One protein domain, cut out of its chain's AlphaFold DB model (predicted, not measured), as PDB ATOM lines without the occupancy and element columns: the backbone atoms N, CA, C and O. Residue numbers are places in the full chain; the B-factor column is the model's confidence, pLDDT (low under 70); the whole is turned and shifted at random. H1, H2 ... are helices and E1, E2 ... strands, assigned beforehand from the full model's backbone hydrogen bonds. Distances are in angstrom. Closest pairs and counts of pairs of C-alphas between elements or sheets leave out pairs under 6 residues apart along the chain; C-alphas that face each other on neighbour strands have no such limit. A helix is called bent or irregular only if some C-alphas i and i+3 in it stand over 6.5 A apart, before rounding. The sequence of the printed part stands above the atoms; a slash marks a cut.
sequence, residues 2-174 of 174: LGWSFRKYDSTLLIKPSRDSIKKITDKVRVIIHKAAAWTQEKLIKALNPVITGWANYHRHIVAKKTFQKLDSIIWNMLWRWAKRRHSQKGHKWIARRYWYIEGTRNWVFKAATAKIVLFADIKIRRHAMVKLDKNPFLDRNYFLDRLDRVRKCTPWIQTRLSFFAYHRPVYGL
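This is residues 2 to 174 of the 174 residues of the protein "GIIM domain-containing protein" of ANME-2 cluster archaeon (UniProt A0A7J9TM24). Three long helices, H1, H2 and H3, form an up-and-down bundle, with the two-stranded hairpin E1 and E2 at one end and the short helix H4 with the small hairpin E3 and E4 at the other. From E4 a long stretch runs back along the bundle and on beyond it to H5, which lies far out as an arm; the chain then folds back to the short H6 and ends in a tail, residues 161 to 174, with no named element. The printed part has 173 residues, with six named helices and four named strands in the order E1 E2 H1 H2 H3 H4 E3 E4 H5 H6, and its class is mostly helix. Each of the two sheets, E1 - E2 and E3 - E4, is antiparallel. The whole is loose, with a radius of gyration of the C-alphas of 20.5 A and spans of 69 by 32 by 26 A, the arm with H5 adding to the length.

Strand E1 is residues 4 to 9, 15.5 A from first to last C-alpha, and begins with C-alpha 4 at (97.622, 113.832, 160.044). E2 is residues 12 to 17 and measures 16.3 A. H1, residues 19 to 38, measures 30.7 A and is irregular: C-alphas 35 and 38 are 7.9 A apart. H2, residues 41 to 59, measures 26.9 A; it has a kink of 26 degrees near residue 48 and is only just irregular, with C-alphas 47 and 50 6.6 A apart. H3, residues 65 to 86, is the longest helix at 31.9 A and ends with C-alpha 86 at (78.736, 99.080, 132.666). H4 is residues 92 to 99, 10.9 A; E3 is residues 100 to 103, 9.6 A; E4 is residues 106 to 110, 10.6 A. H5, residues 141 to 152, begins with C-alpha 141 at (131.138, 108.816, 160.148) and measures 17.3 A. H6 is residues 157 to 160, 5.3 A.

E1 and E2 are a hairpin, antiparallel at 155 degrees, with N 5 and O 16 at 2.8 A and N 14 and O 7 at 2.9 A within hydrogen-bond range. The closest C-alphas of E2 and H2 are those of Pro 17 and His 59, 7.0 A apart. In the bundle, where each helix runs against the one before it, H1 and H2 are a helical hairpin: they touch, closest at the C-alphas of Ala 36 and Leu 44, 6.2 A, at a shallow tilt of 11 degrees, opposite ways. H1 and H3 touch, closest at the C-alphas of Ile 33 and Trp 82, 7.0 A, at a shallow tilt of 23 degrees, the same way. H2 and H3 are close but not clearly touching, with the C-alphas of Ala 56 and Phe 68 7.6 A apart. H3 touches H4 with residues 83 to 84 alone, closest at the C-alphas of Ala 83 and Ile 95, 6.7 A; their lines are only just about perpendicular, at 73 degrees. E3 and E4 are a hairpin, antiparallel at 138 degrees, with N 101 and O 109 at 2.9 A within hydrogen-bond range. H3 and E4 are near each other, with 5 pairs of C-alphas within 10 A. H5 touches no helix. H6 is close to H3 but not clearly touching, with the C-alphas of Thr 160 and Lys 65 7.0 A apart. Every O i to N i+4 pair is within hydrogen-bond range in H3, H4 and H5, against 14 of 16 in H1 and 13 of 15 in H2; H6 is too short for such a pair.

The C-alphas of Gln 89 and Leu 139 are the two farthest apart, at 71.9 A. The printed part has no cut. The link from E4 to H5, residues 111 to 140, is long; the other links between named elements are tight. The mean pLDDT of the printed part is 88.1, and residues 154 to 174 are under 70.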
ATOM      1  N   LEU A   2      98.806 119.134 158.547       80.06
ATOM      2  CA  LEU A   2      99.389 118.388 157.396       80.06
ATOM      3  C   LEU A   2      98.664 117.082 156.979       80.06
ATOM      4  O   LEU A   2      99.262 116.134 156.482       80.06
ATOM      5  N   GLY A   3      97.349 116.994 157.197       88.38
ATOM      6  CA  GLY A   3      96.585 115.781 156.874       88.38
ATOM      7  C   GLY A   3      96.835 114.596 157.817       88.38
ATOM      8  O   GLY A   3      96.439 113.473 157.495       88.38
ATOM      9  N   TRP A   4      97.453 114.823 158.981       93.31
ATOM     10  CA  TRP A   4      97.622 113.832 160.044       93.31
ATOM     11  C   TRP A   4      96.827 114.195 161.300       93.31
ATOM     12  O   TRP A   4      96.527 115.361 161.576       93.31
ATOM     13  N   SER A   5      96.490 113.151 162.050       93.19
ATOM     14  CA  SER A   5      95.881 113.187 163.370       93.19
ATOM     15  C   SER A   5      96.893 112.666 164.381       93.19
ATOM     16  O   SER A   5      97.376 111.538 164.253       93.19
ATOM     17  N   PHE A   6      97.164 113.476 165.396       91.62
ATOM     18  CA  PHE A   6      98.035 113.142 166.515       91.62
ATOM     19  C   PHE A   6      97.146 112.821 167.711       91.62
ATOM     20  O   PHE A   6      96.305 113.635 168.085       91.62
ATOM     21  N   ARG A   7      97.272 111.617 168.274       89.38
ATOM     22  CA  ARG A   7      96.539 111.246 169.486       89.38
ATOM     23  C   ARG A   7      97.407 110.379 170.381       89.38
ATOM     24  O   ARG A   7      97.972 109.384 169.922       89.38
ATOM     25  N   LYS A   8      97.495 110.767 171.651       87.12
ATOM     26  CA  LYS A   8      98.109 109.962 172.703       87.12
ATOM     27  C   LYS A   8      97.098 108.909 173.165       87.12
ATOM     28  O   LYS A   8      95.941 109.236 173.421       87.12
ATOM     29  N   TYR A   9      97.531 107.658 173.175       83.50
ATOM     30  CA  TYR A   9      96.816 106.507 173.715       83.50
ATOM     31  C   TYR A   9      97.680 105.978 174.851       83.50
ATOM     32  O   TYR A   9      98.782 105.495 174.588       83.50
ATOM     33  N   ASP A  10      97.228 106.158 176.085       85.00
ATOM     34  CA  ASP A  10      97.978 105.844 177.302       85.00
ATOM     35  C   ASP A  10      99.380 106.483 177.276       85.00
ATOM     36  O   ASP A  10      99.518 107.707 177.343       85.00
ATOM     37  N   SER A  11     100.433 105.687 177.088       82.69
ATOM     38  CA  SER A  11     101.830 106.135 176.989       82.69
ATOM     39  C   SER A  11     102.317 106.402 175.556       82.69
ATOM     40  O   SER A  11     103.416 106.921 175.364       82.69
ATOM     41  N   THR A  12     101.524 106.076 174.530       80.81
ATOM     42  CA  THR A  12     101.971 105.999 173.130       80.81
ATOM     43  C   THR A  12     101.302 107.044 172.227       80.81
ATOM     44  O   THR A  12     100.081 107.081 172.079       80.81
ATOM     45  N   LEU A  13     102.098 107.865 171.530       85.81
ATOM     46  CA  LEU A  13     101.601 108.866 170.570       85.81
ATOM     47  C   LEU A  13     101.419 108.279 169.164       85.81
ATOM     48  O   LEU A  13     102.377 108.154 168.409       85.81
ATOM     49  N   LEU A  14     100.195 107.975 168.741       87.50
ATOM     50  CA  LEU A  14      99.959 107.475 167.383       87.50
ATOM     51  C   LEU A  14      99.663 108.619 166.408       87.50
ATOM     52  O   LEU A  14      98.690 109.357 166.566       87.50
ATOM     53  N   ILE A  15     100.471 108.692 165.349       90.69
ATOM     54  CA  ILE A  15     100.258 109.576 164.199       90.69
ATOM     55  C   ILE A  15      99.577 108.769 163.098       90.69
ATOM     56  O   ILE A  15     100.148 107.801 162.584       90.69
ATOM     57  N   LYS A  16      98.355 109.159 162.738       92.06
ATOM     58  CA  LYS A  16      97.529 108.489 161.723       92.06
ATOM     59  C   LYS A  16      97.118 109.486 160.634       92.06
ATOM     60  O   LYS A  16      97.054 110.679 160.924       92.06
ATOM     61  N   PRO A  17      96.793 109.043 159.407       95.00
ATOM     62  CA  PRO A  17      96.137 109.919 158.440       95.00
ATOM     63  C   PRO A  17      94.848 110.502 159.040       95.00
ATOM     64  O   PRO A  17      94.085 109.776 159.684       95.00
ATOM     65  N   SER A  18      94.613 111.803 158.867       95.88
ATOM     66  CA  SER A  18      93.414 112.463 159.390       95.88
ATOM     67  C   SER A  18      92.164 112.005 158.641       95.88
ATOM     68  O   SER A  18      92.229 111.586 157.482       95.88
ATOM     69  N   ARG A  19      90.999 112.118 159.292       95.12
ATOM     70  CA  ARG A  19      89.706 111.802 158.665       95.12
ATOM     71  C   ARG A  19      89.492 112.615 157.388       95.12
ATOM     72  O   ARG A  19      89.070 112.050 156.384       95.12
ATOM     73  N   ASP A  20      89.874 113.888 157.400       96.12
ATOM     74  CA  ASP A  20      89.737 114.769 156.239       96.12
ATOM     75  C   ASP A  20      90.682 114.384 155.102       96.12
ATOM     76  O   ASP A  20      90.275 114.413 153.946       96.12
ATOM     77  N   SER A  21      91.920 113.966 155.402       96.12
ATOM     78  CA  SER A  21      92.846 113.471 154.370       96.12
ATOM     79  C   SER A  21      92.293 112.210 153.701       96.12
ATOM     80  O   SER A  21      92.264 112.115 152.473       96.12
ATOM     81  N   ILE A  22      91.768 111.278 154.505       97.00
ATOM     82  CA  ILE A  22      91.122 110.046 154.027       97.00
ATOM     83  C   ILE A  22      89.892 110.379 153.169       97.00
ATOM     84  O   ILE A  22      89.697 109.781 152.110       97.00
ATOM     85  N   LYS A  23      89.068 111.343 153.595       97.38
ATOM     86  CA  LYS A  23      87.905 111.799 152.827       97.38
ATOM     87  C   LYS A  23      88.342 112.392 151.486       97.38
ATOM     88  O   LYS A  23      87.872 111.935 150.453       97.38
ATOM     89  N   LYS A  24      89.314 113.308 151.484       97.38
ATOM     90  CA  LYS A  24      89.833 113.956 150.267       97.38
ATOM     91  C   LYS A  24      90.349 112.950 149.238       97.38
ATOM     92  O   LYS A  24      90.017 113.072 148.061       97.38
ATOM     93  N   ILE A  25      91.128 111.944 149.651       97.75
ATOM     94  CA  ILE A  25      91.609 110.917 148.710       97.75
ATOM     95  C   ILE A  25      90.464 110.036 148.200       97.75
ATOM     96  O   ILE A  25      90.412 109.729 147.010       97.75
ATOM     97  N   THR A  26      89.513 109.693 149.071       98.06
ATOM     98  CA  THR A  26      88.327 108.910 148.702       98.06
ATOM     99  C   THR A  26      87.466 109.660 147.684       98.06
ATOM    100  O   THR A  26      87.053 109.076 146.684       98.06
ATOM    101  N   ASP A  27      87.239 110.956 147.896       98.25
ATOM    102  CA  ASP A  27      86.473 111.813 146.993       98.25
ATOM    103  C   ASP A  27      87.205 111.999 145.660       98.25
ATOM    104  O   ASP A  27      86.597 111.872 144.599       98.25
ATOM    105  N   LYS A  28      88.531 112.184 145.682       98.19
ATOM    106  CA  LYS A  28      89.346 112.258 144.460       98.19
ATOM    107  C   LYS A  28      89.227 110.983 143.620       98.19
ATOM    108  O   LYS A  28      88.995 111.061 142.415       98.19
ATOM    109  N   VAL A  29      89.339 109.811 144.248       98.12
ATOM    110  CA  VAL A  29      89.161 108.518 143.565       98.12
ATOM    111  C   VAL A  29      87.733 108.361 143.044       98.12
ATOM    112  O   VAL A  29      87.543 107.959 141.895       98.12
ATOM    113  N   ARG A  30      86.726 108.740 143.838       98.00
ATOM    114  CA  ARG A  30      85.318 108.717 143.423       98.00
ATOM    115  C   ARG A  30      85.086 109.557 142.168       98.00
ATOM    116  O   ARG A  30      84.446 109.072 141.240       98.00
ATOM    117  N   VAL A  31      85.622 110.776 142.119       98.31
ATOM    118  CA  VAL A  31      85.509 111.668 140.955       98.31
ATOM    119  C   VAL A  31      86.136 111.032 139.713       98.31
ATOM    120  O   VAL A  31      85.530 111.068 138.643       98.31
ATOM    121  N   ILE A  32      87.309 110.404 139.843       98.12
ATOM    122  CA  ILE A  32      87.964 109.706 138.725       98.12
ATOM    123  C   ILE A  32      87.091 108.551 138.227       98.12
ATOM    124  O   ILE A  32      86.823 108.467 137.033       98.12
ATOM    125  N   ILE A  33      86.599 107.695 139.128       97.56
ATOM    126  CA  ILE A  33      85.754 106.547 138.767       97.56
ATOM    127  C   ILE A  33      84.441 107.005 138.114       97.56
ATOM    128  O   ILE A  33      83.980 106.377 137.159       97.56
ATOM    129  N   HIS A  34      83.855 108.106 138.591       95.75
ATOM    130  CA  HIS A  34      82.644 108.685 138.012       95.75
ATOM    131  C   HIS A  34      82.885 109.199 136.585       95.75
ATOM    132  O   HIS A  34      82.152 108.839 135.669       95.75
ATOM    133  N   LYS A  35      83.958 109.974 136.370       96.06
ATOM    134  CA  LYS A  35      84.362 110.448 135.032       96.06
ATOM    135  C   LYS A  35      84.722 109.299 134.091       96.06
ATOM    136  O   LYS A  35      84.474 109.371 132.891       96.06
ATOM    137  N   ALA A  36      85.252 108.210 134.636       95.06
ATOM    138  CA  ALA A  36      85.632 107.026 133.884       95.06
ATOM    139  C   ALA A  36      84.446 106.145 133.468       95.06
ATOM    140  O   ALA A  36      84.633 104.969 133.154       95.06
ATOM    141  N   ALA A  37      83.220 106.676 133.458       90.81
ATOM    142  CA  ALA A  37      82.016 105.896 133.240       90.81
ATOM    143  C   ALA A  37      82.042 105.049 131.959       90.81
ATOM    144  O   ALA A  37      81.648 103.882 132.005       90.81
ATOM    145  N   ALA A  38      82.559 105.630 130.874       91.31
ATOM    146  CA  ALA A  38      82.714 105.001 129.565       91.31
ATOM    147  C   ALA A  38      84.140 104.483 129.289       91.31
ATOM    148  O   ALA A  38      84.359 103.787 128.301       91.31
ATOM    149  N   TRP A  39      85.119 104.752 130.159       95.75
ATOM    150  CA  TRP A  39      86.527 104.443 129.884       95.75
ATOM    151  C   TRP A  39      86.811 102.944 129.827       95.75
ATOM    152  O   TRP A  39      86.151 102.141 130.485       95.75
ATOM    153  N   THR A  40      87.846 102.564 129.079       95.94
ATOM    154  CA  THR A  40      88.383 101.205 129.145       95.94
ATOM    155  C   THR A  40      88.930 100.916 130.543       95.94
ATOM    156  O   THR A  40      89.340 101.820 131.281       95.94
ATOM    157  N   GLN A  41      88.955  99.634 130.908       96.94
ATOM    158  CA  GLN A  41      89.502  99.189 132.188       96.94
ATOM    159  C   GLN A  41      90.955  99.654 132.378       96.94
ATOM    160  O   GLN A  41      91.317 100.135 133.448       96.94
ATOM    161  N   GLU A  42      91.768  99.576 131.324       97.19
ATOM    162  CA  GLU A  42      93.168 100.007 131.343       97.19
ATOM    163  C   GLU A  42      93.314 101.499 131.621       97.19
ATOM    164  O   GLU A  42      94.109 101.890 132.476       97.19
ATOM    165  N   LYS A  43      92.521 102.338 130.944       97.44
ATOM    166  CA  LYS A  43      92.552 103.789 131.144       97.44
ATOM    167  C   LYS A  43      92.157 104.160 132.575       97.44
ATOM    168  O   LYS A  43      92.793 105.021 133.177       97.44
ATOM    169  N   LEU A  44      91.159 103.478 133.142       97.81
ATOM    170  CA  LEU A  44      90.770 103.659 134.542       97.81
ATOM    171  C   LEU A  44      91.917 103.301 135.501       97.81
ATOM    172  O   LEU A  44      92.243 104.092 136.385       97.81
ATOM    173  N   ILE A  45      92.561 102.147 135.309       98.06
ATOM    174  CA  ILE A  45      93.686 101.712 136.151       98.06
ATOM    175  C   ILE A  45      94.845 102.713 136.067       98.06
ATOM    176  O   ILE A  45      95.364 103.146 137.098       98.06
ATOM    177  N   LYS A  46      95.216 103.136 134.852       97.75
ATOM    178  CA  LYS A  46      96.295 104.109 134.623       97.75
ATOM    179  C   LYS A  46      96.011 105.468 135.272       97.75
ATOM    180  O   LYS A  46      96.944 106.111 135.735       97.75
ATOM    181  N   ALA A  47      94.748 105.883 135.368       97.75
ATOM    182  CA  ALA A  47      94.372 107.117 136.057       97.75
ATOM    183  C   ALA A  47      94.376 106.988 137.593       97.75
ATOM    184  O   ALA A  47      94.706 107.945 138.293       97.75
ATOM    185  N   LEU A  48      94.016 105.819 138.134       98.00
ATOM    186  CA  LEU A  48      93.960 105.590 139.581       98.00
ATOM    187  C   LEU A  48      95.342 105.354 140.203       98.00
ATOM    188  O   LEU A  48      95.626 105.880 141.279       98.00
ATOM    189  N   ASN A  49      96.207 104.588 139.535       98.00
ATOM    190  CA  ASN A  49      97.481 104.142 140.102       98.00
ATOM    191  C   ASN A  49      98.405 105.284 140.570       98.00
ATOM    192  O   ASN A  49      98.930 105.169 141.682       98.00
ATOM    193  N   PRO A  50      98.593 106.392 139.826       98.00
ATOM    194  CA  PRO A  50      99.407 107.516 140.292       98.00
ATOM    195  C   PRO A  50      98.834 108.185 141.546       98.00
ATOM    196  O   PRO A  50      99.578 108.562 142.447       98.00
ATOM    197  N   VAL A  51      97.504 108.285 141.641       98.00
ATOM    198  CA  VAL A  51      96.814 108.891 142.790       98.00
ATOM    199  C   VAL A  51      96.966 108.024 144.038       98.00
ATOM    200  O   VAL A  51      97.301 108.541 145.105       98.00
ATOM    201  N   ILE A  52      96.773 106.710 143.894       97.88
ATOM    202  CA  ILE A  52      96.950 105.735 144.977       97.88
ATOM    203  C   ILE A  52      98.406 105.730 145.443       97.88
ATOM    204  O   ILE A  52      98.685 105.958 146.618       97.88
ATOM    205  N   THR A  53      99.337 105.541 144.506       97.31
ATOM    206  CA  THR A  53     100.773 105.452 144.791       97.31
ATOM    207  C   THR A  53     101.294 106.729 145.443       97.31
ATOM    208  O   THR A  53     102.002 106.656 146.445       97.31
ATOM    209  N   GLY A  54     100.918 107.902 144.927       96.81
ATOM    210  CA  GLY A  54     101.341 109.189 145.480       96.81
ATOM    211  C   GLY A  54     100.872 109.388 146.922       96.81
ATOM    212  O   GLY A  54     101.678 109.687 147.803       96.81
ATOM    213  N   TRP A  55      99.585 109.151 147.192       97.12
ATOM    214  CA  TRP A  55      99.032 109.322 148.538       97.12
ATOM    215  C   TRP A  55      99.578 108.282 149.526       97.12
ATOM    216  O   TRP A  55      99.923 108.612 150.662       97.12
ATOM    217  N   ALA A  56      99.718 107.028 149.088       96.56
ATOM    218  CA  ALA A  56     100.307 105.966 149.894       96.56
ATOM    219  C   ALA A  56     101.769 106.270 150.248       96.56
ATOM    220  O   ALA A  56     102.157 106.134 151.407       96.56
ATOM    221  N   ASN A  57     102.567 106.739 149.284       94.88
ATOM    222  CA  ASN A  57     103.955 107.130 149.521       94.88
ATOM    223  C   ASN A  57     104.063 108.306 150.493       94.88
ATOM    224  O   ASN A  57     104.906 108.261 151.388       94.88
ATOM    225  N   TYR A  58     103.184 109.304 150.382       94.50
ATOM    226  CA  TYR A  58     103.150 110.422 151.323       94.50
ATOM    227  C   TYR A  58     102.897 109.955 152.765       94.50
ATOM    228  O   TYR A  58     103.575 110.399 153.683       94.50
ATOM    229  N   HIS A  59     101.990 108.999 152.984       93.56
ATOM    230  CA  HIS A  59     101.656 108.504 154.327       93.56
ATOM    231  C   HIS A  59     102.436 107.252 154.771       93.56
ATOM    232  O   HIS A  59     102.184 106.729 155.860       93.56
ATOM    233  N   ARG A  60     103.398 106.751 153.983       90.94
ATOM    234  CA  ARG A  60     104.072 105.469 154.275       90.94
ATOM    235  C   ARG A  60     104.921 105.470 155.546       90.94
ATOM    236  O   ARG A  60     105.315 104.403 156.001       90.94
ATOM    237  N   HIS A  61     105.256 106.633 156.093       87.50
ATOM    238  CA  HIS A  61     106.120 106.757 157.269       87.50
ATOM    239  C   HIS A  61     105.353 106.841 158.593       87.50
ATOM    240  O   HIS A  61     105.931 106.646 159.666       87.50
ATOM    241  N   ILE A  62     104.037 107.048 158.533       89.50
ATOM    242  CA  ILE A  62     103.161 107.112 159.707       89.50
ATOM    243  C   ILE A  62     102.393 105.796 159.919       89.50
ATOM    244  O   ILE A  62     102.554 104.824 159.180       89.50
ATOM    245  N   VAL A  63     101.572 105.729 160.974       90.44
ATOM    246  CA  VAL A  63     100.752 104.545 161.285       90.44
ATOM    247  C   VAL A  63      99.553 104.500 160.325       90.44
ATOM    248  O   VAL A  63      98.432 104.860 160.682       90.44
ATOM    249  N   ALA A  64      99.792 104.088 159.076       92.38
ATOM    250  CA  ALA A  64      98.791 104.110 158.004       92.38
ATOM    251  C   ALA A  64      98.287 102.724 157.568       92.38
ATOM    252  O   ALA A  64      97.317 102.647 156.823       92.38
ATOM    253  N   LYS A  65      98.868 101.620 158.058       91.88
ATOM    254  CA  LYS A  65      98.567 100.260 157.562       91.88
ATOM    255  C   LYS A  65      97.079  99.881 157.622       91.88
ATOM    256  O   LYS A  65      96.537  99.396 156.636       91.88
ATOM    257  N   LYS A  66      96.400 100.148 158.746       92.50
ATOM    258  CA  LYS A  66      94.945  99.913 158.869       92.50
ATOM    259  C   LYS A  66      94.137 100.819 157.929       92.50
ATOM    260  O   LYS A  66      93.139 100.391 157.360       92.50
ATOM    261  N   THR A  67      94.572 102.066 157.751       95.56
ATOM    262  CA  THR A  67      93.929 103.019 156.838       95.56
ATOM    263  C   THR A  67      94.068 102.581 155.385       95.56
ATOM    264  O   THR A  67      93.096 102.661 154.645       95.56
ATOM    265  N   PHE A  68      95.236 102.073 154.990       96.12
ATOM    266  CA  PHE A  68      95.485 101.531 153.656       96.12
ATOM    267  C   PHE A  68      94.529 100.380 153.337       96.12
ATOM    268  O   PHE A  68      93.816 100.450 152.344       96.12
ATOM    269  N   GLN A  69      94.402  99.404 154.240       95.81
ATOM    270  CA  GLN A  69      93.451  98.297 154.080       95.81
ATOM    271  C   GLN A  69      92.003  98.790 153.938       95.81
ATOM    272  O   GLN A  69      91.266  98.322 153.075       95.81
ATOM    273  N   LYS A  70      91.597  99.775 154.752       96.81
ATOM    274  CA  LYS A  70      90.261 100.377 154.653       96.81
ATOM    275  C   LYS A  70      90.038 101.061 153.300       96.81
ATOM    276  O   LYS A  70      88.961 100.923 152.724       96.81
ATOM    277  N   LEU A  71      91.027 101.806 152.804       97.62
ATOM    278  CA  LEU A  71      90.955 102.460 151.497       97.62
ATOM    279  C   LEU A  71      90.865 101.437 150.363       97.62
ATOM    280  O   LEU A  71      90.044 101.622 149.469       97.62
ATOM    281  N   ASP A  72      91.618 100.340 150.437       97.38
ATOM    282  CA  ASP A  72      91.548  99.256 149.453       97.38
ATOM    283  C   ASP A  72      90.134  98.663 149.374       97.38
ATOM    284  O   ASP A  72      89.582  98.540 148.281       97.38
ATOM    285  N   SER A  73      89.487  98.393 150.515       97.69
ATOM    286  CA  SER A  73      88.093  97.922 150.541       97.69
ATOM    287  C   SER A  73      87.109  98.942 149.957       97.69
ATOM    288  O   SER A  73      86.185  98.578 149.229       97.69
ATOM    289  N   ILE A  74      87.293 100.234 150.253       97.94
ATOM    290  CA  ILE A  74      86.449 101.306 149.706       97.94
ATOM    291  C   ILE A  74      86.589 101.371 148.182       97.94
ATOM    292  O   ILE A  74      85.582 101.430 147.474       97.94
ATOM    293  N   ILE A  75      87.819 101.336 147.671       97.69
ATOM    294  CA  ILE A  75      88.086 101.395 146.232       97.69
ATOM    295  C   ILE A  75      87.560 100.155 145.534       97.69
ATOM    296  O   ILE A  75      86.932 100.285 144.486       97.69
ATOM    297  N   TRP A  76      87.732  98.976 146.127       97.88
ATOM    298  CA  TRP A  76      87.159  97.746 145.598       97.88
ATOM    299  C   TRP A  76      85.642  97.879 145.411       97.88
ATOM    300  O   TRP A  76      85.134  97.620 144.320       97.88
ATOM    301  N   ASN A  77      84.927  98.401 146.415       98.19
ATOM    302  CA  ASN A  77      83.484  98.641 146.321       98.19
ATOM    303  C   ASN A  77      83.123  99.651 145.220       98.19
ATOM    304  O   ASN A  77      82.135  99.471 144.502       98.19
ATOM    305  N   MET A  78      83.910 100.718 145.055       98.00
ATOM    306  CA  MET A  78      83.692 101.698 143.985       98.00
ATOM    307  C   MET A  78      83.916 101.091 142.594       98.00
ATOM    308  O   MET A  78      83.109 101.321 141.692       98.00
ATOM    309  N   LEU A  79      84.967 100.286 142.428       98.00
ATOM    310  CA  LEU A  79      85.264  99.569 141.187       98.00
ATOM    311  C   LEU A  79      84.189  98.525 140.871       98.00
ATOM    312  O   LEU A  79      83.761  98.415 139.722       98.00
ATOM    313  N   TRP A  80      83.685  97.818 141.885       97.62
ATOM    314  CA  TRP A  80      82.571  96.883 141.742       97.62
ATOM    315  C   TRP A  80      81.314  97.578 141.213       97.62
ATOM    316  O   TRP A  80      80.718  97.139 140.227       97.62
ATOM    317  N   ARG A  81      80.945  98.724 141.799       96.94
ATOM    318  CA  ARG A  81      79.815  99.541 141.320       96.94
ATOM    319  C   ARG A  81      80.033 100.051 139.898       96.94
ATOM    320  O   ARG A  81      79.096 100.037 139.102       96.94
ATOM    321  N   TRP A  82      81.251 100.476 139.566       97.38
ATOM    322  CA  TRP A  82      81.600 100.897 138.210       97.38
ATOM    323  C   TRP A  82      81.408  99.761 137.197       97.38
ATOM    324  O   TRP A  82      80.768  99.973 136.168       97.38
ATOM    325  N   ALA A  83      81.883  98.553 137.512       96.44
ATOM    326  CA  ALA A  83      81.764  97.392 136.633       96.44
ATOM    327  C   ALA A  83      80.307  96.938 136.468       96.44
ATOM    328  O   ALA A  83      79.872  96.684 135.346       96.44
ATOM    329  N   LYS A  84      79.529  96.918 137.561       96.25
ATOM    330  CA  LYS A  84      78.085  96.636 137.524       96.25
ATOM    331  C   LYS A  84      77.322  97.611 136.638       96.25
ATOM    332  O   LYS A  84      76.516  97.185 135.822       96.25
ATOM    333  N   ARG A  85      77.594  98.912 136.761       94.69
ATOM    334  CA  ARG A  85      76.915  99.938 135.957       94.69
ATOM    335  C   ARG A  85      77.191  99.776 134.460       94.69
ATOM    336  O   ARG A  85      76.312 100.055 133.659       94.69
ATOM    337  N   ARG A  86      78.391  99.325 134.076       94.69
ATOM    338  CA  ARG A  86      78.736  99.080 132.666       94.69
ATOM    339  C   ARG A  86      78.002  97.893 132.050       94.69
ATOM    340  O   ARG A  86      77.862  97.856 130.835       94.69
ATOM    341  N   HIS A  87      77.580  96.934 132.869       94.56
ATOM    342  CA  HIS A  87      76.985  95.681 132.413       94.56
ATOM    343  C   HIS A  87      75.714  95.377 133.194       94.56
ATOM    344  O   HIS A  87      75.617  94.346 133.856       94.56
ATOM    345  N   SER A  88      74.736  96.282 133.113       92.56
ATOM    346  CA  SER A  88      73.452  96.154 133.817       92.56
ATOM    347  C   SER A  88      72.701  94.863 133.476       92.56
ATOM    348  O   SER A  88      72.003  94.326 134.329       92.56
ATOM    349  N   GLN A  89      72.886  94.338 132.263       95.75
ATOM    350  CA  GLN A  89      72.243  93.111 131.782       95.75
ATOM    351  C   GLN A  89      73.050  91.827 132.051       95.75
ATOM    352  O   GLN A  89      72.617  90.739 131.675       95.75
ATOM    353  N   LYS A  90      74.249  91.908 132.645       96.38
ATOM    354  CA  LYS A  90      75.084  90.724 132.914       96.38
ATOM    355  C   LYS A  90      75.060  90.367 134.396       96.38
ATOM    356  O   LYS A  90      75.097  91.227 135.270       96.38
ATOM    357  N   GLY A  91      75.073  89.067 134.682       97.00
ATOM    358  CA  GLY A  91      75.129  88.568 136.055       97.00
ATOM    359  C   GLY A  91      76.442  88.912 136.769       97.00
ATOM    360  O   GLY A  91      77.505  89.041 136.154       97.00
ATOM    361  N   HIS A  92      76.398  88.976 138.102       96.50
ATOM    362  CA  HIS A  92      77.561  89.303 138.937       96.50
ATOM    363  C   HIS A  92      78.757  88.363 138.715       96.50
ATOM    364  O   HIS A  92      79.900  88.814 138.701       96.50
ATOM    365  N   LYS A  93      78.513  87.066 138.484       96.94
ATOM    366  CA  LYS A  93      79.571  86.075 138.215       96.94
ATOM    367  C   LYS A  93      80.333  86.383 136.924       96.94
ATOM    368  O   LYS A  93      81.550  86.225 136.874       96.94
ATOM    369  N   TRP A  94      79.626  86.844 135.893       97.88
ATOM    370  CA  TRP A  94      80.241  87.260 134.634       97.88
ATOM    371  C   TRP A  94      81.095  88.514 134.841       97.88
ATOM    372  O   TRP A  94      82.248  88.546 134.422       97.88
ATOM    373  N   ILE A  95      80.571  89.501 135.575       97.38
ATOM    374  CA  ILE A  95      81.296  90.737 135.906       97.38
ATOM    375  C   ILE A  95      82.583  90.425 136.680       97.38
ATOM    376  O   ILE A  95      83.646  90.930 136.323       97.38
ATOM    377  N   ALA A  96      82.508  89.558 137.696       96.44
ATOM    378  CA  ALA A  96      83.671  89.118 138.459       96.44
ATOM    379  C   ALA A  96      84.745  88.525 137.535       96.44
ATOM    380  O   ALA A  96      85.861  89.028 137.500       96.44
ATOM    381  N   ARG A  97      84.377  87.542 136.703       95.94
ATOM    382  CA  ARG A  97      85.296  86.886 135.755       95.94
ATOM    383  C   ARG A  97      85.883  87.833 134.706       95.94
ATOM    384  O   ARG A  97      86.989  87.605 134.234       95.94
ATOM    385  N   ARG A  98      85.145  88.876 134.314       95.88
ATOM    386  CA  ARG A  98      85.560  89.813 133.260       95.88
ATOM    387  C   ARG A  98      86.638  90.800 133.708       95.88
ATOM    388  O   ARG A  98      87.376  91.295 132.857       95.88
ATOM    389  N   TYR A  99      86.663  91.147 134.993       97.19
ATOM    390  CA  TYR A  99      87.432  92.282 135.518       97.19
ATOM    391  C   TYR A  99      88.376  91.917 136.670       97.19
ATOM    392  O   TYR A  99      89.380  92.607 136.875       97.19
ATOM    393  N   TRP A 100      88.051  90.870 137.432       97.31
ATOM    394  CA  TRP A 100      88.812  90.418 138.589       97.31
ATOM    395  C   TRP A 100      89.476  89.077 138.298       97.31
ATOM    396  O   TRP A 100      88.822  88.108 137.918       97.31
ATOM    397  N   TYR A 101      90.782  89.029 138.532       95.81
ATOM    398  CA  TYR A 101      91.620  87.868 138.269       95.81
ATOM    399  C   TYR A 101      92.291  87.382 139.551       95.81
ATOM    400  O   TYR A 101      92.365  88.098 140.554       95.81
ATOM    401  N   ILE A 102      92.773  86.145 139.501       94.19
ATOM    402  CA  ILE A 102      93.651  85.568 140.515       94.19
ATOM    403  C   ILE A 102      95.087  85.840 140.067       94.19
ATOM    404  O   ILE A 102      95.430  85.603 138.910       94.19
ATOM    405  N   GLU A 103      95.919  86.374 140.957       91.56
ATOM    406  CA  GLU A 103      97.338  86.611 140.689       91.56
ATOM    407  C   GLU A 103      98.166  86.210 141.915       91.56
ATOM    408  O   GLU A 103      98.073  86.825 142.983       91.56
ATOM    409  N   GLY A 104      98.970  85.153 141.765       89.56
ATOM    410  CA  GLY A 104      99.712  84.552 142.871       89.56
ATOM    411  C   GLY A 104      98.767  84.072 143.973       89.56
ATOM    412  O   GLY A 104      97.855  83.292 143.724       89.56
ATOM    413  N   THR A 105      98.961  84.573 145.192       91.12
ATOM    414  CA  THR A 105      98.127  84.236 146.359       91.12
ATOM    415  C   THR A 105      96.884  85.115 146.503       91.12
ATOM    416  O   THR A 105      96.096  84.924 147.431       91.12
ATOM    417  N   ARG A 106      96.706  86.120 145.636       89.12
ATOM    418  CA  ARG A 106      95.614  87.086 145.751       89.12
ATOM    419  C   ARG A 106      94.497  86.777 144.777       89.12
ATOM    420  O   ARG A 106      94.689  86.768 143.563       89.12
ATOM    421  N   ASN A 107      93.304  86.655 145.337       91.94
ATOM    422  CA  ASN A 107      92.061  86.660 144.586       91.94
ATOM    423  C   ASN A 107      91.551  88.099 144.450       91.94
ATOM    424  O   ASN A 107      91.914  88.976 145.236       91.94
ATOM    425  N   TRP A 108      90.666  88.328 143.482       94.81
ATOM    426  CA  TRP A 108      90.011  89.621 143.283       94.81
ATOM    427  C   TRP A 108      90.975  90.772 142.964       94.81
ATOM    428  O   TRP A 108      90.804  91.899 143.439       94.81
ATOM    429  N   VAL A 109      91.941  90.525 142.080       96.06
ATOM    430  CA  VAL A 109      92.811  91.573 141.539       96.06
ATOM    431  C   VAL A 109      92.139  92.222 140.332       96.06
ATOM    432  O   VAL A 109      91.929  91.574 139.307       96.06
ATOM    433  N   PHE A 110      91.802  93.510 140.437       97.19
ATOM    434  CA  PHE A 110      91.261  94.271 139.310       97.19
ATOM    435  C   PHE A 110      92.368  94.531 138.282       97.19
ATOM    436  O   PHE A 110      93.287  95.325 138.522       97.19
ATOM    437  N   LYS A 111      92.297  93.830 137.151       95.94
ATOM    438  CA  LYS A 111      93.394  93.739 136.182       95.94
ATOM    439  C   LYS A 111      92.873  93.701 134.752       95.94
ATOM    440  O   LYS A 111      91.873  93.056 134.467       95.94
ATOM    441  N   ALA A 112      93.572  94.403 133.875       94.38
ATOM    442  CA  ALA A 112      93.438  94.358 132.430       94.38
ATOM    443  C   ALA A 112      94.715  93.758 131.809       94.38
ATOM    444  O   ALA A 112      95.645  93.402 132.534       94.38
ATOM    445  N   ALA A 113      94.772  93.652 130.480       90.69
ATOM    446  CA  ALA A 113      95.877  92.993 129.783       90.69
ATOM    447  C   ALA A 113      97.238  93.625 130.123       90.69
ATOM    448  O   ALA A 113      98.175  92.918 130.485       90.69
ATOM    449  N   THR A 114      97.318  94.958 130.093       92.38
ATOM    450  CA  THR A 114      98.581  95.693 130.297       92.38
ATOM    451  C   THR A 114      98.709  96.379 131.658       92.38
ATOM    452  O   THR A 114      99.742  96.974 131.960       92.38
ATOM    453  N   ALA A 115      97.667  96.350 132.493       94.88
ATOM    454  CA  ALA A 115      97.631  97.141 133.719       94.88
ATOM    455  C   ALA A 115      96.870  96.439 134.845       94.88
ATOM    456  O   ALA A 115      95.811  95.858 134.626       94.88
ATOM    457  N   LYS A 116      97.364  96.568 136.078       95.75
ATOM    458  CA  LYS A 116      96.668  96.134 137.297       95.75
ATOM    459  C   LYS A 116      96.576  97.267 138.304       95.75
ATOM    460  O   LYS A 116      97.442  98.146 138.329       95.75
ATOM    461  N   ILE A 117      95.518  97.258 139.108       96.62
ATOM    462  CA  ILE A 117      95.361  98.245 140.173       96.62
ATOM    463  C   ILE A 117      96.459  98.052 141.228       96.62
ATOM    464  O   ILE A 117      96.760  96.926 141.627       96.62
ATOM    465  N   VAL A 118      97.060  99.151 141.674       96.00
ATOM    466  CA  VAL A 118      97.939  99.161 142.849       96.00
ATOM    467  C   VAL A 118      97.073  99.281 144.096       96.00
ATOM    468  O   VAL A 118      96.168 100.112 144.138       96.00
ATOM    469  N   LEU A 119      97.357  98.473 145.118       95.88
ATOM    470  CA  LEU A 119      96.702  98.585 146.420       95.88
ATOM    471  C   LEU A 119      97.523  99.472 147.356       95.88
ATOM    472  O   LEU A 119      98.756  99.433 147.355       95.88
ATOM    473  N   PHE A 120      96.852 100.235 148.215       96.06
ATOM    474  CA  PHE A 120      97.512 100.994 149.274       96.06
ATOM    475  C   PHE A 120      98.311 100.068 150.191       96.06
ATOM    476  O   PHE A 120      99.427 100.405 150.589       96.06
ATOM    477  N   ALA A 121      97.771  98.886 150.508       92.81
ATOM    478  CA  ALA A 121      98.425  97.915 151.377       92.81
ATOM    479  C   ALA A 121      99.748  97.352 150.817       92.81
ATOM    480  O   ALA A 121     100.546  96.829 151.599       92.81
ATOM    481  N   ASP A 122     100.009  97.488 149.511       91.88
ATOM    482  CA  ASP A 122     101.261  97.036 148.883       91.88
ATOM    483  C   ASP A 122     102.436  97.957 149.193       91.88
ATOM    484  O   ASP A 122     103.597  97.530 149.215       91.88
ATOM    485  N   ILE A 123     102.149  99.223 149.491       92.44
ATOM    486  CA  ILE A 123     103.178 100.191 149.837       92.44
ATOM    487  C   ILE A 123     103.682  99.905 151.250       92.44
ATOM    488  O   ILE A 123     103.024 100.159 152.262       92.44
ATOM    489  N   LYS A 124     104.911  99.382 151.314       88.75
ATOM    490  CA  LYS A 124     105.583  99.065 152.576       88.75
ATOM    491  C   LYS A 124     105.733 100.322 153.431       88.75
ATOM    492  O   LYS A 124     106.354 101.304 153.001       88.75
ATOM    493  N   ILE A 125     105.230 100.242 154.660       87.38
ATOM    494  CA  ILE A 125     105.465 101.253 155.692       87.38
ATOM    495  C   ILE A 125     106.972 101.328 155.967       87.38
ATOM    496  O   ILE A 125     107.618 100.300 156.177       87.38
ATOM    497  N   ARG A 126     107.531 102.539 155.929       84.12
ATOM    498  CA  ARG A 126     108.958 102.811 156.165       84.12
ATOM    499  C   ARG A 126     109.106 103.990 157.110       84.12
ATOM    500  O   ARG A 126     108.754 105.104 156.745       84.12
ATOM    501  N   ARG A 127     109.613 103.745 158.315       80.00
ATOM    502  CA  ARG A 127     109.875 104.795 159.309       80.00
ATOM    503  C   ARG A 127     111.168 105.534 158.983       80.00
ATOM    504  O   ARG A 127     112.142 104.922 158.560       80.00
ATOM    505  N   HIS A 128     111.180 106.837 159.230       76.31
ATOM    506  CA  HIS A 128     112.412 107.619 159.225       76.31
ATOM    507  C   HIS A 128     113.267 107.299 160.463       76.31
ATOM    508  O   HIS A 128     112.771 107.247 161.581       76.31
ATOM    509  N   ALA A 129     114.570 107.103 160.295       73.94
ATOM    510  CA  ALA A 129     115.473 107.088 161.441       73.94
ATOM    511  C   ALA A 129     115.794 108.542 161.816       73.94
ATOM    512  O   ALA A 129     116.356 109.267 160.987       73.94
ATOM    513  N   MET A 130     115.441 108.983 163.029       75.19
ATOM    514  CA  MET A 130     115.850 110.313 163.500       75.19
ATOM    515  C   MET A 130     117.378 110.410 163.548       75.19
ATOM    516  O   MET A 130     118.068 109.417 163.803       75.19
ATOM    517  N   VAL A 131     117.895 111.596 163.232       83.38
ATOM    518  CA  VAL A 131     119.311 111.904 163.440       83.38
ATOM    519  C   VAL A 131     119.505 112.151 164.932       83.38
ATOM    520  O   VAL A 131     118.695 112.829 165.559       83.38
ATOM    521  N   LYS A 132     120.550 111.557 165.496       84.06
ATOM    522  CA  LYS A 132     121.008 111.829 166.851       84.06
ATOM    523  C   LYS A 132     121.627 113.226 166.872       84.06
ATOM    524  O   LYS A 132     122.521 113.490 166.075       84.06
ATOM    525  N   LEU A 133     121.114 114.111 167.726       85.50
ATOM    526  CA  LEU A 133     121.543 115.514 167.769       85.50
ATOM    527  C   LEU A 133     122.985 115.669 168.277       85.50
ATOM    528  O   LEU A 133     123.664 116.611 167.894       85.50
ATOM    529  N   ASP A 134     123.464 114.714 169.074       88.38
ATOM    530  CA  ASP A 134     124.830 114.625 169.595       88.38
ATOM    531  C   ASP A 134     125.863 114.136 168.563       88.38
ATOM    532  O   ASP A 134     127.038 114.006 168.898       88.38
ATOM    533  N   LYS A 135     125.453 113.819 167.324       88.38
ATOM    534  CA  LYS A 135     126.328 113.211 166.312       88.38
ATOM    535  C   LYS A 135     126.763 114.196 165.239       88.38
ATOM    536  O   LYS A 135     125.933 114.766 164.531       88.38
ATOM    537  N   ASN A 136     128.077 114.325 165.062       89.69
ATOM    538  CA  ASN A 136     128.684 115.198 164.065       89.69
ATOM    539  C   ASN A 136     129.014 114.405 162.781       89.69
ATOM    540  O   ASN A 136     129.708 113.393 162.864       89.69
ATOM    541  N   PRO A 137     128.580 114.843 161.583       87.31
ATOM    542  CA  PRO A 137     128.869 114.163 160.314       87.31
ATOM    543  C   PRO A 137     130.348 113.888 160.020       87.31
ATOM    544  O   PRO A 137     130.655 112.896 159.359       87.31
ATOM    545  N   PHE A 138     131.248 114.748 160.499       87.44
ATOM    546  CA  PHE A 138     132.682 114.655 160.231       87.44
ATOM    547  C   PHE A 138     133.411 113.749 161.225       87.44
ATOM    548  O   PHE A 138     134.339 113.046 160.834       87.44
ATOM    549  N   LEU A 139     132.975 113.731 162.489       92.62
ATOM    550  CA  LEU A 139     133.602 112.932 163.550       92.62
ATOM    551  C   LEU A 139     132.955 111.542 163.680       92.62
ATOM    552  O   LEU A 139     133.642 110.540 163.853       92.62
ATOM    553  N   ASP A 140     131.632 111.447 163.528       91.56
ATOM    554  CA  ASP A 140     130.844 110.228 163.741       91.56
ATOM    555  C   ASP A 140     130.460 109.527 162.425       91.56
ATOM    556  O   ASP A 140     129.311 109.112 162.228       91.56
ATOM    557  N   ARG A 141     131.408 109.362 161.496       91.12
ATOM    558  CA  ARG A 141     131.138 108.816 160.148       91.12
ATOM    559  C   ARG A 141     130.378 107.480 160.167       91.12
ATOM    560  O   ARG A 141     129.408 107.312 159.425       91.12
ATOM    561  N   ASN A 142     130.773 106.553 161.043       90.44
ATOM    562  CA  ASN A 142     130.171 105.216 161.143       90.44
ATOM    563  C   ASN A 142     128.674 105.273 161.490       90.44
ATOM    564  O   ASN A 142     127.870 104.565 160.887       90.44
ATOM    565  N   TYR A 143     128.264 106.190 162.375       88.69
ATOM    566  CA  TYR A 143     126.852 106.372 162.724       88.69
ATOM    567  C   TYR A 143     125.995 106.733 161.499       88.69
ATOM    568  O   TYR A 143     124.878 106.217 161.347       88.69
ATOM    569  N   PHE A 144     126.502 107.606 160.622       87.69
ATOM    570  CA  PHE A 144     125.793 108.025 159.412       87.69
ATOM    571  C   PHE A 144     125.755 106.919 158.351       87.69
ATOM    572  O   PHE A 144     124.710 106.743 157.721       87.69
ATOM    573  N   LEU A 145     126.828 106.133 158.201       88.50
ATOM    574  CA  LEU A 145     126.849 104.958 157.320       88.50
ATOM    575  C   LEU A 145     125.818 103.907 157.760       88.50
ATOM    576  O   LEU A 145     124.970 103.499 156.963       88.50
ATOM    577  N   ASP A 146     125.783 103.569 159.049       86.31
ATOM    578  CA  ASP A 146     124.791 102.641 159.601       86.31
ATOM    579  C   ASP A 146     123.365 103.183 159.467       86.31
ATOM    580  O   ASP A 146     122.405 102.448 159.220       86.31
ATOM    581  N   ARG A 147     123.187 104.498 159.641       82.88
ATOM    582  CA  ARG A 147     121.884 105.146 159.459       82.88
ATOM    583  C   ARG A 147     121.404 105.026 158.015       82.88
ATOM    584  O   ARG A 147     120.217 104.763 157.820       82.88
ATOM    585  N   LEU A 148     122.284 105.196 157.027       83.69
ATOM    586  CA  LEU A 148     121.942 105.004 155.615       83.69
ATOM    587  C   LEU A 148     121.471 103.572 155.350       83.69
ATOM    588  O   LEU A 148     120.448 103.385 154.687       83.69
ATOM    589  N   ASP A 149     122.144 102.574 155.925       82.94
ATOM    590  CA  ASP A 149     121.729 101.175 155.813       82.94
ATOM    591  C   ASP A 149     120.358 100.923 156.475       82.94
ATOM    592  O   ASP A 149     119.449 100.347 155.869       82.94
ATOM    593  N   ARG A 150     120.123 101.473 157.677       76.94
ATOM    594  CA  ARG A 150     118.814 101.402 158.357       76.94
ATOM    595  C   ARG A 150     117.679 102.029 157.542       76.94
ATOM    596  O   ARG A 150     116.580 101.482 157.528       76.94
ATOM    597  N   VAL A 151     117.926 103.149 156.859       72.88
ATOM    598  CA  VAL A 151     116.922 103.833 156.016       72.88
ATOM    599  C   VAL A 151     116.555 103.002 154.779       72.88
ATOM    600  O   VAL A 151     115.416 103.066 154.307       72.88
ATOM    601  N   ARG A 152     117.490 102.198 154.259       73.38
ATOM    602  CA  ARG A 152     117.249 101.302 153.116       73.38
ATOM    603  C   ARG A 152     116.391 100.093 153.500       73.38
ATOM    604  O   ARG A 152     115.603  99.612 152.678       73.38
ATOM    605  N   LYS A 153     116.492  99.625 154.747       73.62
ATOM    606  CA  LYS A 153     115.747  98.465 155.258       73.62
ATOM    607  C   LYS A 153     114.248  98.755 155.418       73.62
ATOM    608  O   LYS A 153     113.806  99.872 155.682       73.62
ATOM    609  N   CYS A 154     113.423  97.722 155.231       66.88
ATOM    610  CA  CYS A 154     111.984  97.819 155.489       66.88
ATOM    611  C   CYS A 154     111.701  97.737 156.991       66.88
ATOM    612  O   CYS A 154     112.313  96.941 157.696       66.88
ATOM    613  N   THR A 155     110.732  98.518 157.473       68.25
ATOM    614  CA  THR A 155     110.324  98.465 158.879       68.25
ATOM    615  C   THR A 155     109.667  97.109 159.195       68.25
ATOM    616  O   THR A 155     108.728  96.727 158.487       68.25
ATOM    617  N   PRO A 156     110.100  96.398 160.256       68.81
ATOM    618  CA  PRO A 156     109.474  95.157 160.708       68.81
ATOM    619  C   PRO A 156     107.963  95.298 160.925       68.81
ATOM    620  O   PRO A 156     107.475  96.335 161.384       68.81
ATOM    621  N   TRP A 157     107.198  94.240 160.641       63.41
ATOM    622  CA  TRP A 157     105.729  94.289 160.692       63.41
ATOM    623  C   TRP A 157     105.188  94.703 162.074       63.41
ATOM    624  O   TRP A 157     104.241  95.493 162.130       63.41
ATOM    625  N   ILE A 158     105.821  94.252 163.163       64.31
ATOM    626  CA  ILE A 158     105.468  94.591 164.555       64.31
ATOM    627  C   ILE A 158     105.517  96.114 164.778       64.31
ATOM    628  O   ILE A 158     104.610  96.707 165.362       64.31
ATOM    629  N   GLN A 159     106.507  96.786 164.186       62.69
ATOM    630  CA  GLN A 159     106.758  98.222 164.343       62.69
ATOM    631  C   GLN A 159     105.849  99.109 163.472       62.69
ATOM    632  O   GLN A 159     105.741 100.323 163.671       62.69
ATOM    633  N   THR A 160     105.126  98.526 162.512       60.97
ATOM    634  CA  THR A 160     104.155  99.282 161.695       60.97
ATOM    635  C   THR A 160     102.918  99.711 162.489       60.97
ATOM    636  O   THR A 160     102.212 100.630 162.071       60.97
ATOM    637  N   ARG A 161     102.664  99.067 163.636       60.81
ATOM    638  CA  ARG A 161     101.535  99.359 164.535       60.81
ATOM    639  C   ARG A 161     101.900 100.317 165.671       60.81
ATOM    640  O   ARG A 161     101.008 100.978 166.195       60.81
ATOM    641  N   LEU A 162     103.183 100.409 166.012       59.72
ATOM    642  CA  LEU A 162     103.698 101.238 167.101       59.72
ATOM    643  C   LEU A 162     103.939 102.684 166.653       59.72
ATOM    644  O   LEU A 162     104.041 102.981 165.455       59.72
ATOM    645  N   SER A 163     103.993 103.597 167.624       58.09
ATOM    646  CA  SER A 163     104.336 104.987 167.337       58.09
ATOM    647  C   SER A 163     105.788 105.136 166.905       58.09
ATOM    648  O   SER A 163     106.667 104.403 167.348       58.09
ATOM    649  N   PHE A 164     106.025 106.136 166.061       56.31
ATOM    650  CA  PHE A 164     107.360 106.564 165.655       56.31
ATOM    651  C   PHE A 164     108.226 107.002 166.851       56.31
ATOM    652  O   PHE A 164     109.416 106.712 166.893       56.31
ATOM    653  N   PHE A 165     107.612 107.651 167.843       52.09
ATOM    654  CA  PHE A 165     108.301 108.228 168.998       52.09
ATOM    655  C   PHE A 165     108.589 107.234 170.131       52.09
ATOM    656  O   PHE A 165     109.427 107.522 170.978       52.09
ATOM    657  N   ALA A 166     107.946 106.062 170.154       51.50
ATOM    658  CA  ALA A 166     108.161 105.075 171.217       51.50
ATOM    659  C   ALA A 166     109.544 104.400 171.165       51.50
ATOM    660  O   ALA A 166     109.987 103.878 172.179       51.50
ATOM    661  N   TYR A 167     110.234 104.408 170.017       49.28
ATOM    662  CA  TYR A 167     111.519 103.708 169.861       49.28
ATOM    663  C   TYR A 167     112.751 104.543 170.230       49.28
ATOM    664  O   TYR A 167     113.798 103.976 170.534       49.28
ATOM    665  N   HIS A 168     112.649 105.870 170.194       51.91
ATOM    666  CA  HIS A 168     113.774 106.785 170.414       51.91
ATOM    667  C   HIS A 168     113.347 107.950 171.301       51.91
ATOM    668  O   HIS A 168     113.537 109.111 170.944       51.91
ATOM    669  N   ARG A 169     112.729 107.646 172.446       47.59
ATOM    670  CA  ARG A 169     112.619 108.645 173.506       47.59
ATOM    671  C   ARG A 169     114.049 108.880 174.012       47.59
ATOM    672  O   ARG A 169     114.659 107.907 174.457       47.59
ATOM    673  N   PRO A 170     114.629 110.082 173.877       47.91
ATOM    674  CA  PRO A 170     115.877 110.361 174.568       47.91
ATOM    675  C   PRO A 170     115.650 110.118 176.070       47.91
ATOM    676  O   PRO A 170     114.554 110.368 176.580       47.91
ATOM    677  N   VAL A 171     116.648 109.539 176.748       52.97
ATOM    678  CA  VAL A 171     116.589 109.227 178.196       52.97
ATOM    679  C   VAL A 171     116.293 110.496 179.004       52.97
ATOM    680  O   VAL A 171     115.640 110.440 180.040       52.97
ATOM    681  N   TYR A 172     116.673 111.644 178.449       41.34
ATOM    682  CA  TYR A 172     116.352 112.975 178.930       41.34
ATOM    683  C   TYR A 172     115.410 113.636 177.915       41.34
ATOM    684  O   TYR A 172     115.672 113.590 176.714       41.34
ATOM    685  N   GLY A 173     114.264 114.141 178.379       37.88
ATOM    686  CA  GLY A 173     113.251 114.794 177.541       37.88
ATOM    687  C   GLY A 173     113.741 116.105 176.912       37.88
ATOM    688  O   GLY A 173     114.886 116.491 177.117       37.88
ATOM    689  N   LEU A 174     112.860 116.745 176.128       40.53
ATOM    690  CA  LEU A 174     113.050 118.119 175.639       40.53
ATOM    691  C   LEU A 174     113.441 119.071 176.772       40.53
ATOM    692  O   LEU A 174     112.825 118.931 177.854       40.53
TER     693      LEU A 174